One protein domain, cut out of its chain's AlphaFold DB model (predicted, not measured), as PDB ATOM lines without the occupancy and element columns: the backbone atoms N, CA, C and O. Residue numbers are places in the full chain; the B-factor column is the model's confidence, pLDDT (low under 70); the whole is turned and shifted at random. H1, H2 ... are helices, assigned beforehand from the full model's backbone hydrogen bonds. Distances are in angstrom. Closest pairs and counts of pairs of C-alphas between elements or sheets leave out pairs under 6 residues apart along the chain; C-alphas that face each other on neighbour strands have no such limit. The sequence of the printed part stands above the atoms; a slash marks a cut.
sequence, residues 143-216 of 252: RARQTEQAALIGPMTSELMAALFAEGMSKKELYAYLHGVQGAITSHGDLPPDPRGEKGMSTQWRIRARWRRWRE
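What this domain is: This is residues 143 to 216 of the 252 residues of an uncharacterized protein of Sanguibacter sp. Leaf3 (UniProt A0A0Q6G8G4). What shape is it? H1 and H2 form a splayed hairpin, with H4 crosswise near its turn and residues 143 to 152 sticking out. How is it made? It is all helix, H1 to H4 in 74 printed residues, and loose, with radius of gyration of the C-alphas 14.3 A and spans 45 by 26 by 18 A.

Where its parts are: Which is longest? H1, residues 143 to 166, runs 33.7 A from C-alpha 143, (-42.994, -26.641, -47.023). What follows? H2 is residues 171 to 187, H3 195 to 198 and H4 203 to 214, whose C-alpha 214 is at (-41.770, 16.752, -34.790).

How they stand to each other: What touches H1? H2 touches its residues 161 to 165, a hairpin at a shallow tilt of 25 degrees, C-alphas 161 and 174 closest at 6.9 A. And H4? It is close to H1 but not clearly touching, about perpendicular at 87 degrees. Every O i to N i+4 pair is within hydrogen-bond range in H2 and H4, 18 of 20 in H1.

The domain as a whole: Any cut? The printed part has no cut. Low pLDDT? Residues 196 to 204 are among those under 70.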
ATOM      1  N   ARG A 143     -42.597 -27.891 -46.364       70.69
ATOM      2  CA  ARG A 143     -42.994 -26.641 -47.023       70.69
ATOM      3  C   ARG A 143     -44.177 -25.993 -46.317       70.69
ATOM      4  O   ARG A 143     -44.116 -24.795 -46.062       70.69
ATOM      5  N   ALA A 144     -45.195 -26.768 -45.945       76.56
ATOM      6  CA  ALA A 144     -46.339 -26.263 -45.192       76.56
ATOM      7  C   ALA A 144     -45.894 -25.624 -43.865       76.56
ATOM      8  O   ALA A 144     -46.211 -24.463 -43.601       76.56
ATOM      9  N   ARG A 145     -45.045 -26.312 -43.088       74.75
ATOM     10  CA  ARG A 145     -44.469 -25.761 -41.847       74.75
ATOM     11  C   ARG A 145     -43.661 -24.487 -42.084       74.75
ATOM     12  O   ARG A 145     -43.783 -23.539 -41.312       74.75
ATOM     13  N   GLN A 146     -42.857 -24.434 -43.146       72.19
ATOM     14  CA  GLN A 146     -42.112 -23.225 -43.504       72.19
ATOM     15  C   GLN A 146     -43.048 -22.068 -43.865       72.19
ATOM     16  O   GLN A 146     -42.803 -20.945 -43.435       72.19
ATOM     17  N   THR A 147     -44.132 -22.323 -44.601       71.88
ATOM     18  CA  THR A 147     -45.119 -21.288 -44.938       71.88
ATOM     19  C   THR A 147     -45.906 -20.802 -43.722       71.88
ATOM     20  O   THR A 147     -46.147 -19.604 -43.598       71.88
ATOM     21  N   GLU A 148     -46.245 -21.686 -42.781       71.69
ATOM     22  CA  GLU A 148     -46.883 -21.303 -41.516       71.69
ATOM     23  C   GLU A 148     -45.946 -20.442 -40.659       71.69
ATOM     24  O   GLU A 148     -46.339 -19.386 -40.161       71.69
ATOM     25  N   GLN A 149     -44.673 -20.831 -40.542       72.38
ATOM     26  CA  GLN A 149     -43.663 -20.037 -39.838       72.38
ATOM     27  C   GLN A 149     -43.412 -18.689 -40.524       72.38
ATOM     28  O   GLN A 149     -43.299 -17.667 -39.849       72.38
ATOM     29  N   ALA A 150     -43.371 -18.664 -41.856       67.31
ATOM     30  CA  ALA A 150     -43.251 -17.447 -42.650       67.31
ATOM     31  C   ALA A 150     -44.393 -16.464 -42.378       67.31
ATOM     32  O   ALA A 150     -44.149 -15.272 -42.182       67.31
ATOM     33  N   ALA A 151     -45.627 -16.975 -42.334       67.62
ATOM     34  CA  ALA A 151     -46.823 -16.185 -42.074       67.62
ATOM     35  C   ALA A 151     -46.828 -15.563 -40.669       67.62
ATOM     36  O   ALA A 151     -47.404 -14.495 -40.484       67.62
ATOM     37  N   LEU A 152     -46.162 -16.189 -39.694       71.81
ATOM     38  CA  LEU A 152     -46.030 -15.661 -38.333       71.81
ATOM     39  C   LEU A 152     -44.847 -14.690 -38.190       71.81
ATOM     40  O   LEU A 152     -44.986 -13.611 -37.617       71.81
ATOM     41  N   ILE A 153     -43.678 -15.051 -38.725       69.12
ATOM     42  CA  ILE A 153     -42.428 -14.295 -38.539       69.12
ATOM     43  C   ILE A 153     -42.384 -13.049 -39.434       69.12
ATOM     44  O   ILE A 153     -41.870 -12.010 -39.014       69.12
ATOM     45  N   GLY A 154     -42.930 -13.117 -40.651       69.38
ATOM     46  CA  GLY A 154     -42.925 -12.005 -41.606       69.38
ATOM     47  C   GLY A 154     -43.579 -10.728 -41.056       69.38
ATOM     48  O   GLY A 154     -42.920  -9.687 -41.018       69.38
ATOM     49  N   PRO A 155     -44.830 -10.780 -40.560       70.69
ATOM     50  CA  PRO A 155     -45.491  -9.618 -39.969       70.69
ATOM     51  C   PRO A 155     -44.753  -9.083 -38.740       70.69
ATOM     52  O   PRO A 155     -44.480  -7.888 -38.671       70.69
ATOM     53  N   MET A 156     -44.339  -9.959 -37.818       69.38
ATOM     54  CA  MET A 156     -43.632  -9.551 -36.596       69.38
ATOM     55  C   MET A 156     -42.294  -8.862 -36.894       69.38
ATOM     56  O   MET A 156     -41.949  -7.858 -36.268       69.38
ATOM     57  N   THR A 157     -41.529  -9.380 -37.860       73.38
ATOM     58  CA  THR A 157     -40.261  -8.763 -38.277       73.38
ATOM     59  C   THR A 157     -40.494  -7.433 -38.987       73.38
ATOM     60  O   THR A 157     -39.773  -6.475 -38.706       73.38
ATOM     61  N   SER A 158     -41.524  -7.329 -39.832       71.12
ATOM     62  CA  SER A 158     -41.917  -6.073 -40.485       71.12
ATOM     63  C   SER A 158     -42.337  -4.998 -39.474       71.12
ATOM     64  O   SER A 158     -41.843  -3.869 -39.529       71.12
ATOM     65  N   GLU A 159     -43.163  -5.352 -38.485       75.00
ATOM     66  CA  GLU A 159     -43.576  -4.455 -37.398       75.00
ATOM     67  C   GLU A 159     -42.385  -3.985 -36.557       75.00
ATOM     68  O   GLU A 159     -42.248  -2.789 -36.280       75.00
ATOM     69  N   LEU A 160     -41.473  -4.897 -36.204       77.00
ATOM     70  CA  LEU A 160     -40.249  -4.554 -35.482       77.00
ATOM     71  C   LEU A 160     -39.361  -3.606 -36.300       77.00
ATOM     72  O   LEU A 160     -38.843  -2.627 -35.760       77.00
ATOM     73  N   MET A 161     -39.200  -3.856 -37.603       77.25
ATOM     74  CA  MET A 161     -38.424  -2.979 -38.483       77.25
ATOM     75  C   MET A 161     -39.066  -1.593 -38.591       77.25
ATOM     76  O   MET A 161     -38.369  -0.577 -38.525       77.25
ATOM     77  N   ALA A 162     -40.393  -1.527 -38.701       74.19
ATOM     78  CA  ALA A 162     -41.128  -0.269 -38.719       74.19
ATOM     79  C   ALA A 162     -40.946   0.515 -37.411       74.19
ATOM     80  O   ALA A 162     -40.695   1.723 -37.453       74.19
ATOM     81  N   ALA A 163     -40.990  -0.163 -36.260       76.12
ATOM     82  CA  ALA A 163     -40.755   0.444 -34.954       76.12
ATOM     83  C   ALA A 163     -39.321   0.985 -34.821       76.12
ATOM     84  O   ALA A 163     -39.132   2.160 -34.504       76.12
ATOM     85  N   LEU A 164     -38.305   0.182 -35.156       77.75
ATOM     86  CA  LEU A 164     -36.896   0.600 -35.113       77.75
ATOM     87  C   LEU A 164     -36.617   1.773 -36.060       77.75
ATOM     88  O   LEU A 164     -35.870   2.703 -35.732       77.75
ATOM     89  N   PHE A 165     -37.252   1.774 -37.233       76.75
ATOM     90  CA  PHE A 165     -37.195   2.909 -38.137       76.75
ATOM     91  C   PHE A 165     -37.907   4.132 -37.541       76.75
ATOM     92  O   PHE A 165     -37.336   5.217 -37.543       76.75
ATOM     93  N   ALA A 166     -39.098   4.022 -36.960       72.06
ATOM     94  CA  ALA A 166     -39.751   5.160 -36.302       72.06
ATOM     95  C   ALA A 166     -38.891   5.752 -35.161       72.06
ATOM     96  O   ALA A 166     -38.799   6.973 -35.009       72.06
ATOM     97  N   GLU A 167     -38.172   4.898 -34.435       76.31
ATOM     98  CA  GLU A 167     -37.271   5.244 -33.329       76.31
ATOM     99  C   GLU A 167     -35.924   5.859 -33.752       76.31
ATOM    100  O   GLU A 167     -35.072   6.145 -32.911       76.31
ATOM    101  N   GLY A 168     -35.722   6.144 -35.040       72.94
ATOM    102  CA  GLY A 168     -34.579   6.942 -35.492       72.94
ATOM    103  C   GLY A 168     -33.439   6.147 -36.123       72.94
ATOM    104  O   GLY A 168     -32.471   6.772 -36.572       72.94
ATOM    105  N   MET A 169     -33.542   4.818 -36.241       76.44
ATOM    106  CA  MET A 169     -32.538   3.999 -36.929       76.44
ATOM    107  C   MET A 169     -32.400   4.417 -38.407       76.44
ATOM    108  O   MET A 169     -33.351   4.899 -39.043       76.44
ATOM    109  N   SER A 170     -31.181   4.333 -38.952       76.06
ATOM    110  CA  SER A 170     -30.932   4.614 -40.372       76.06
ATOM    111  C   SER A 170     -31.284   3.395 -41.217       76.06
ATOM    112  O   SER A 170     -31.227   2.267 -40.737       76.06
ATOM    113  N   LYS A 171     -31.589   3.602 -42.504       74.00
ATOM    114  CA  LYS A 171     -31.880   2.491 -43.426       74.00
ATOM    115  C   LYS A 171     -30.741   1.465 -43.469       74.00
ATOM    116  O   LYS A 171     -30.998   0.275 -43.433       74.00
ATOM    117  N   LYS A 172     -29.483   1.925 -43.499       78.38
ATOM    118  CA  LYS A 172     -28.299   1.050 -43.548       78.38
ATOM    119  C   LYS A 172     -28.185   0.159 -42.305       78.38
ATOM    120  O   LYS A 172     -27.892  -1.021 -42.436       78.38
ATOM    121  N   GLU A 173     -28.427   0.721 -41.121       78.38
ATOM    122  CA  GLU A 173     -28.437  -0.033 -39.857       78.38
ATOM    123  C   GLU A 173     -29.599  -1.040 -39.817       78.38
ATOM    124  O   GLU A 173     -29.401  -2.177 -39.404       78.38
ATOM    125  N   LEU A 174     -30.775  -0.643 -40.316       78.69
ATOM    126  CA  LEU A 174     -31.965  -1.492 -40.388       78.69
ATOM    127  C   LEU A 174     -31.743  -2.714 -41.295       78.69
ATOM    128  O   LEU A 174     -32.030  -3.835 -40.894       78.69
ATOM    129  N   TYR A 175     -31.172  -2.510 -42.488       79.00
ATOM    130  CA  TYR A 175     -30.845  -3.600 -43.413       79.00
ATOM    131  C   TYR A 175     -29.774  -4.541 -42.855       79.00
ATOM    132  O   TYR A 175     -29.895  -5.754 -42.999       79.00
ATOM    133  N   ALA A 176     -28.742  -4.008 -42.193       80.88
ATOM    134  CA  ALA A 176     -27.721  -4.837 -41.556       80.88
ATOM    135  C   ALA A 176     -28.317  -5.714 -40.442       80.88
ATOM    136  O   ALA A 176     -27.990  -6.895 -40.347       80.88
ATOM    137  N   TYR A 177     -29.228  -5.156 -39.639       80.75
ATOM    138  CA  TYR A 177     -29.938  -5.904 -38.606       80.75
ATOM    139  C   TYR A 177     -30.870  -6.967 -39.204       80.75
ATOM    140  O   TYR A 177     -30.831  -8.116 -38.776       80.75
ATOM    141  N   LEU A 178     -31.633  -6.625 -40.248       82.50
ATOM    142  CA  LEU A 178     -32.484  -7.575 -40.968       82.50
ATOM    143  C   LEU A 178     -31.678  -8.753 -41.534       82.50
ATOM    144  O   LEU A 178     -32.084  -9.899 -41.365       82.50
ATOM    145  N   HIS A 179     -30.525  -8.490 -42.154       80.56
ATOM    146  CA  HIS A 179     -29.634  -9.544 -42.641       80.56
ATOM    147  C   HIS A 179     -29.095 -10.422 -41.507       80.56
ATOM    148  O   HIS A 179     -29.011 -11.635 -41.673       80.56
ATOM    149  N   GLY A 180     -28.771  -9.837 -40.350       80.62
ATOM    150  CA  GLY A 180     -28.385 -10.597 -39.160       80.62
ATOM    151  C   GLY A 180     -29.506 -11.512 -38.661       80.62
ATOM    152  O   GLY A 180     -29.265 -12.683 -38.384       80.62
ATOM    153  N   VAL A 181     -30.745 -11.010 -38.619       80.50
ATOM    154  CA  VAL A 181     -31.931 -11.790 -38.227       80.50
ATOM    155  C   VAL A 181     -32.197 -12.917 -39.227       80.50
ATOM    156  O   VAL A 181     -32.398 -14.058 -38.821       80.50
ATOM    157  N   GLN A 182     -32.143 -12.639 -40.532       77.06
ATOM    158  CA  GLN A 182     -32.291 -13.662 -41.574       77.06
ATOM    159  C   GLN A 182     -31.184 -14.722 -41.497       77.06
ATOM    160  O   GLN A 182     -31.466 -15.914 -41.616       77.06
ATOM    161  N   GLY A 183     -29.939 -14.311 -41.248       75.25
ATOM    162  CA  GLY A 183     -28.812 -15.218 -41.036       75.25
ATOM    163  C   GLY A 183     -29.010 -16.121 -39.816       75.25
ATOM    164  O   GLY A 183     -28.806 -17.328 -39.909       75.25
ATOM    165  N   ALA A 184     -29.477 -15.569 -38.695       77.50
ATOM    166  CA  ALA A 184     -29.764 -16.339 -37.485       77.50
ATOM    167  C   ALA A 184     -30.910 -17.343 -37.700       77.50
ATOM    168  O   ALA A 184     -30.771 -18.517 -37.369       77.50
ATOM    169  N   ILE A 185     -32.006 -16.918 -38.340       72.75
ATOM    170  CA  ILE A 185     -33.154 -17.790 -38.639       72.75
ATOM    171  C   ILE A 185     -32.752 -18.940 -39.572       72.75
ATOM    172  O   ILE A 185     -33.127 -20.084 -39.332       72.75
ATOM    173  N   THR A 186     -31.978 -18.654 -40.624       73.19
ATOM    174  CA  THR A 186     -31.547 -19.670 -41.605       73.19
ATOM    175  C   THR A 186     -30.519 -20.653 -41.046       73.19
ATOM    176  O   THR A 186     -30.505 -21.809 -41.459       73.19
ATOM    177  N   SER A 187     -29.677 -20.223 -40.105       73.50
ATOM    178  CA  SER A 187     -28.648 -21.065 -39.475       73.50
ATOM    179  C   SER A 187     -29.081 -21.714 -38.155       73.50
ATOM    180  O   SER A 187     -28.276 -22.419 -37.550       73.50
ATOM    181  N   HIS A 188     -30.323 -21.496 -37.702       70.81
ATOM    182  CA  HIS A 188     -30.789 -21.844 -36.350       70.81
ATOM    183  C   HIS A 188     -29.889 -21.284 -35.229       70.81
ATOM    184  O   HIS A 188     -29.751 -21.892 -34.168       70.81
ATOM    185  N   GLY A 189     -29.253 -20.141 -35.485       73.62
ATOM    186  CA  GLY A 189     -28.386 -19.450 -34.540       73.62
ATOM    187  C   GLY A 189     -29.152 -18.513 -33.609       73.62
ATOM    188  O   GLY A 189     -30.352 -18.272 -33.771       73.62
ATOM    189  N   ASP A 190     -28.429 -17.944 -32.648       77.88
ATOM    190  CA  ASP A 190     -28.983 -16.936 -31.751       77.88
ATOM    191  C   ASP A 190     -29.378 -15.680 -32.532       77.88
ATOM    192  O   ASP A 190     -28.635 -15.185 -33.388       77.88
ATOM    193  N   LEU A 191     -30.569 -15.155 -32.235       72.56
ATOM    194  CA  LEU A 191     -31.030 -13.906 -32.828       72.56
ATOM    195  C   LEU A 191     -30.063 -12.775 -32.457       72.56
ATOM    196  O   LEU A 191     -29.636 -12.699 -31.299       72.56
ATOM    197  N   PRO A 192     -29.741 -11.869 -33.401       76.81
ATOM    198  CA  PRO A 192     -28.951 -10.705 -33.062       76.81
ATOM    199  C   PRO A 192     -29.673  -9.934 -31.948       76.81
ATOM    200  O   PRO A 192     -30.898  -9.769 -32.003       76.81
ATOM    201  N   PRO A 193     -28.939  -9.492 -30.923       77.88
ATOM    202  CA  PRO A 193     -29.517  -8.822 -29.772       77.88
ATOM    203  C   PRO A 193     -30.258  -7.557 -30.198       77.88
ATOM    204  O   PRO A 193     -29.880  -6.882 -31.161       77.88
ATOM    205  N   ASP A 194     -31.321  -7.232 -29.460       75.94
ATOM    206  CA  ASP A 194     -32.121  -6.048 -29.739       75.94
ATOM    207  C   ASP A 194     -31.210  -4.807 -29.732       75.94
ATOM    208  O   ASP A 194     -30.593  -4.487 -28.704       75.94
ATOM    209  N   PRO A 195     -31.116  -4.074 -30.853       73.06
ATOM    210  CA  PRO A 195     -30.167  -2.983 -30.989       73.06
ATOM    211  C   PRO A 195     -30.532  -1.786 -30.097       73.06
ATOM    212  O   PRO A 195     -29.712  -0.882 -29.920       73.06
ATOM    213  N   ARG A 196     -31.724  -1.789 -29.480       68.44
ATOM    214  CA  ARG A 196     -32.111  -0.867 -28.402       68.44
ATOM    215  C   ARG A 196     -31.340  -1.122 -27.099       68.44
ATOM    216  O   ARG A 196     -31.123  -0.174 -26.345       68.44
ATOM    217  N   GLY A 197     -30.935  -2.369 -26.841       65.81
ATOM    218  CA  GLY A 197     -30.261  -2.812 -25.614       65.81
ATOM    219  C   GLY A 197     -28.734  -2.696 -25.654       65.81
ATOM    220  O   GLY A 197     -28.135  -2.241 -24.683       65.81
ATOM    221  N   GLU A 198     -28.095  -3.036 -26.776       64.88
ATOM    222  CA  GLU A 198     -26.621  -3.006 -26.887       64.88
ATOM    223  C   GLU A 198     -26.035  -1.609 -27.110       64.88
ATOM    224  O   GLU A 198     -24.892  -1.325 -26.753       64.88
ATOM    225  N   LYS A 199     -26.818  -0.704 -27.697       54.91
ATOM    226  CA  LYS A 199     -26.454   0.700 -27.891       54.91
ATOM    227  C   LYS A 199     -27.565   1.544 -27.307       54.91
ATOM    228  O   LYS A 199     -28.432   1.988 -28.052       54.91
ATOM    229  N   GLY A 200     -27.538   1.772 -25.992       51.91
ATOM    230  CA  GLY A 200     -28.495   2.648 -25.312       51.91
ATOM    231  C   GLY A 200     -28.727   3.909 -26.144       51.91
ATOM    232  O   GLY A 200     -27.811   4.719 -26.271       51.91
ATOM    233  N   MET A 201     -29.907   3.986 -26.782       59.66
ATOM    234  CA  MET A 201     -30.208   4.789 -27.981       59.66
ATOM    235  C   MET A 201     -29.179   5.891 -28.226       59.66
ATOM    236  O   MET A 201     -29.186   6.886 -27.496       59.66
ATOM    237  N   SER A 202     -28.281   5.722 -29.201       69.75
ATOM    238  CA  SER A 202     -27.244   6.730 -29.467       69.75
ATOM    239  C   SER A 202     -27.867   8.130 -29.575       69.75
ATOM    240  O   SER A 202     -28.997   8.284 -30.049       69.75
ATOM    241  N   THR A 203     -27.160   9.179 -29.147       67.75
ATOM    242  CA  THR A 203     -27.668  10.564 -29.220       67.75
ATOM    243  C   THR A 203     -28.189  10.900 -30.624       67.75
ATOM    244  O   THR A 203     -29.220  11.550 -30.772       67.75
ATOM    245  N   GLN A 204     -27.545  10.359 -31.663       69.94
ATOM    246  CA  GLN A 204     -27.971  10.492 -33.055       69.94
ATOM    247  C   GLN A 204     -29.323   9.833 -33.354       69.94
ATOM    248  O   GLN A 204     -30.114  10.401 -34.106       69.94
ATOM    249  N   TRP A 205     -29.602   8.654 -32.792       77.06
ATOM    250  CA  TRP A 205     -30.904   7.996 -32.926       77.06
ATOM    251  C   TRP A 205     -31.998   8.805 -32.240       77.06
ATOM    252  O   TRP A 205     -33.014   9.091 -32.864       77.06
ATOM    253  N   ARG A 206     -31.762   9.273 -31.007       72.12
ATOM    254  CA  ARG A 206     -32.740  10.096 -30.273       72.12
ATOM    255  C   ARG A 206     -33.040  11.407 -30.995       72.12
ATOM    256  O   ARG A 206     -34.198  11.808 -31.074       72.12
ATOM    257  N   ILE A 207     -32.017  12.060 -31.552       74.31
ATOM    258  CA  ILE A 207     -32.186  13.280 -32.353       74.31
ATOM    259  C   ILE A 207     -33.016  12.980 -33.604       74.31
ATOM    260  O   ILE A 207     -33.970  13.709 -33.868       74.31
ATOM    261  N   ARG A 208     -32.715  11.896 -34.335       74.75
ATOM    262  CA  ARG A 208     -33.491  11.463 -35.510       74.75
ATOM    263  C   ARG A 208     -34.939  11.124 -35.146       74.75
ATOM    264  O   ARG A 208     -35.845  11.564 -35.846       74.75
ATOM    265  N   ALA A 209     -35.167  10.412 -34.046       72.69
ATOM    266  CA  ALA A 209     -36.494  10.076 -33.536       72.69
ATOM    267  C   ALA A 209     -37.301  11.331 -33.184       72.69
ATOM    268  O   ALA A 209     -38.456  11.469 -33.581       72.69
ATOM    269  N   ARG A 210     -36.679  12.284 -32.475       74.19
ATOM    270  CA  ARG A 210     -37.298  13.564 -32.109       74.19
ATOM    271  C   ARG A 210     -37.630  14.394 -33.347       74.19
ATOM    272  O   ARG A 210     -38.737  14.911 -33.440       74.19
ATOM    273  N   TRP A 211     -36.718  14.448 -34.317       73.31
ATOM    274  CA  TRP A 211     -36.945  15.077 -35.621       73.31
ATOM    275  C   TRP A 211     -38.096  14.434 -36.402       73.31
ATOM    276  O   TRP A 211     -38.858  15.140 -37.053       73.31
ATOM    277  N   ARG A 212     -38.230  13.104 -36.341       72.19
ATOM    278  CA  ARG A 212     -39.313  12.356 -36.997       72.19
ATOM    279  C   ARG A 212     -40.666  12.606 -36.327       72.19
ATOM    280  O   ARG A 212     -41.628  12.869 -37.036       72.19
ATOM    281  N   ARG A 213     -40.732  12.610 -34.989       71.38
ATOM    282  CA  ARG A 213     -41.959  12.960 -34.242       71.38
ATOM    283  C   ARG A 213     -42.410  14.392 -34.511       71.38
ATOM    284  O   ARG A 213     -43.596  14.622 -34.688       71.38
ATOM    285  N   TRP A 214     -41.468  15.335 -34.568       69.44
ATOM    286  CA  TRP A 214     -41.770  16.752 -34.790       69.44
ATOM    287  C   TRP A 214     -42.315  17.048 -36.197       69.44
ATOM    288  O   TRP A 214     -42.952  18.072 -36.400       69.44
ATOM    289  N   ARG A 215     -42.101  16.147 -37.166       69.06
ATOM    290  CA  ARG A 215     -42.593  16.290 -38.544       69.06
ATOM    291  C   ARG A 215     -43.988  15.714 -38.806       69.06
ATOM    292  O   ARG A 215     -44.351  15.657 -39.971       69.06
ATOM    293  N   GLU A 216     -44.725  15.282 -37.776       52.81
ATOM    294  CA  GLU A 216     -46.122  14.806 -37.841       52.81
ATOM    295  C   GLU A 216     -46.558  14.255 -39.221       52.81
ATOM    296  O   GLU A 216     -47.216  14.954 -39.985       52.81
TER     297      GLU A 216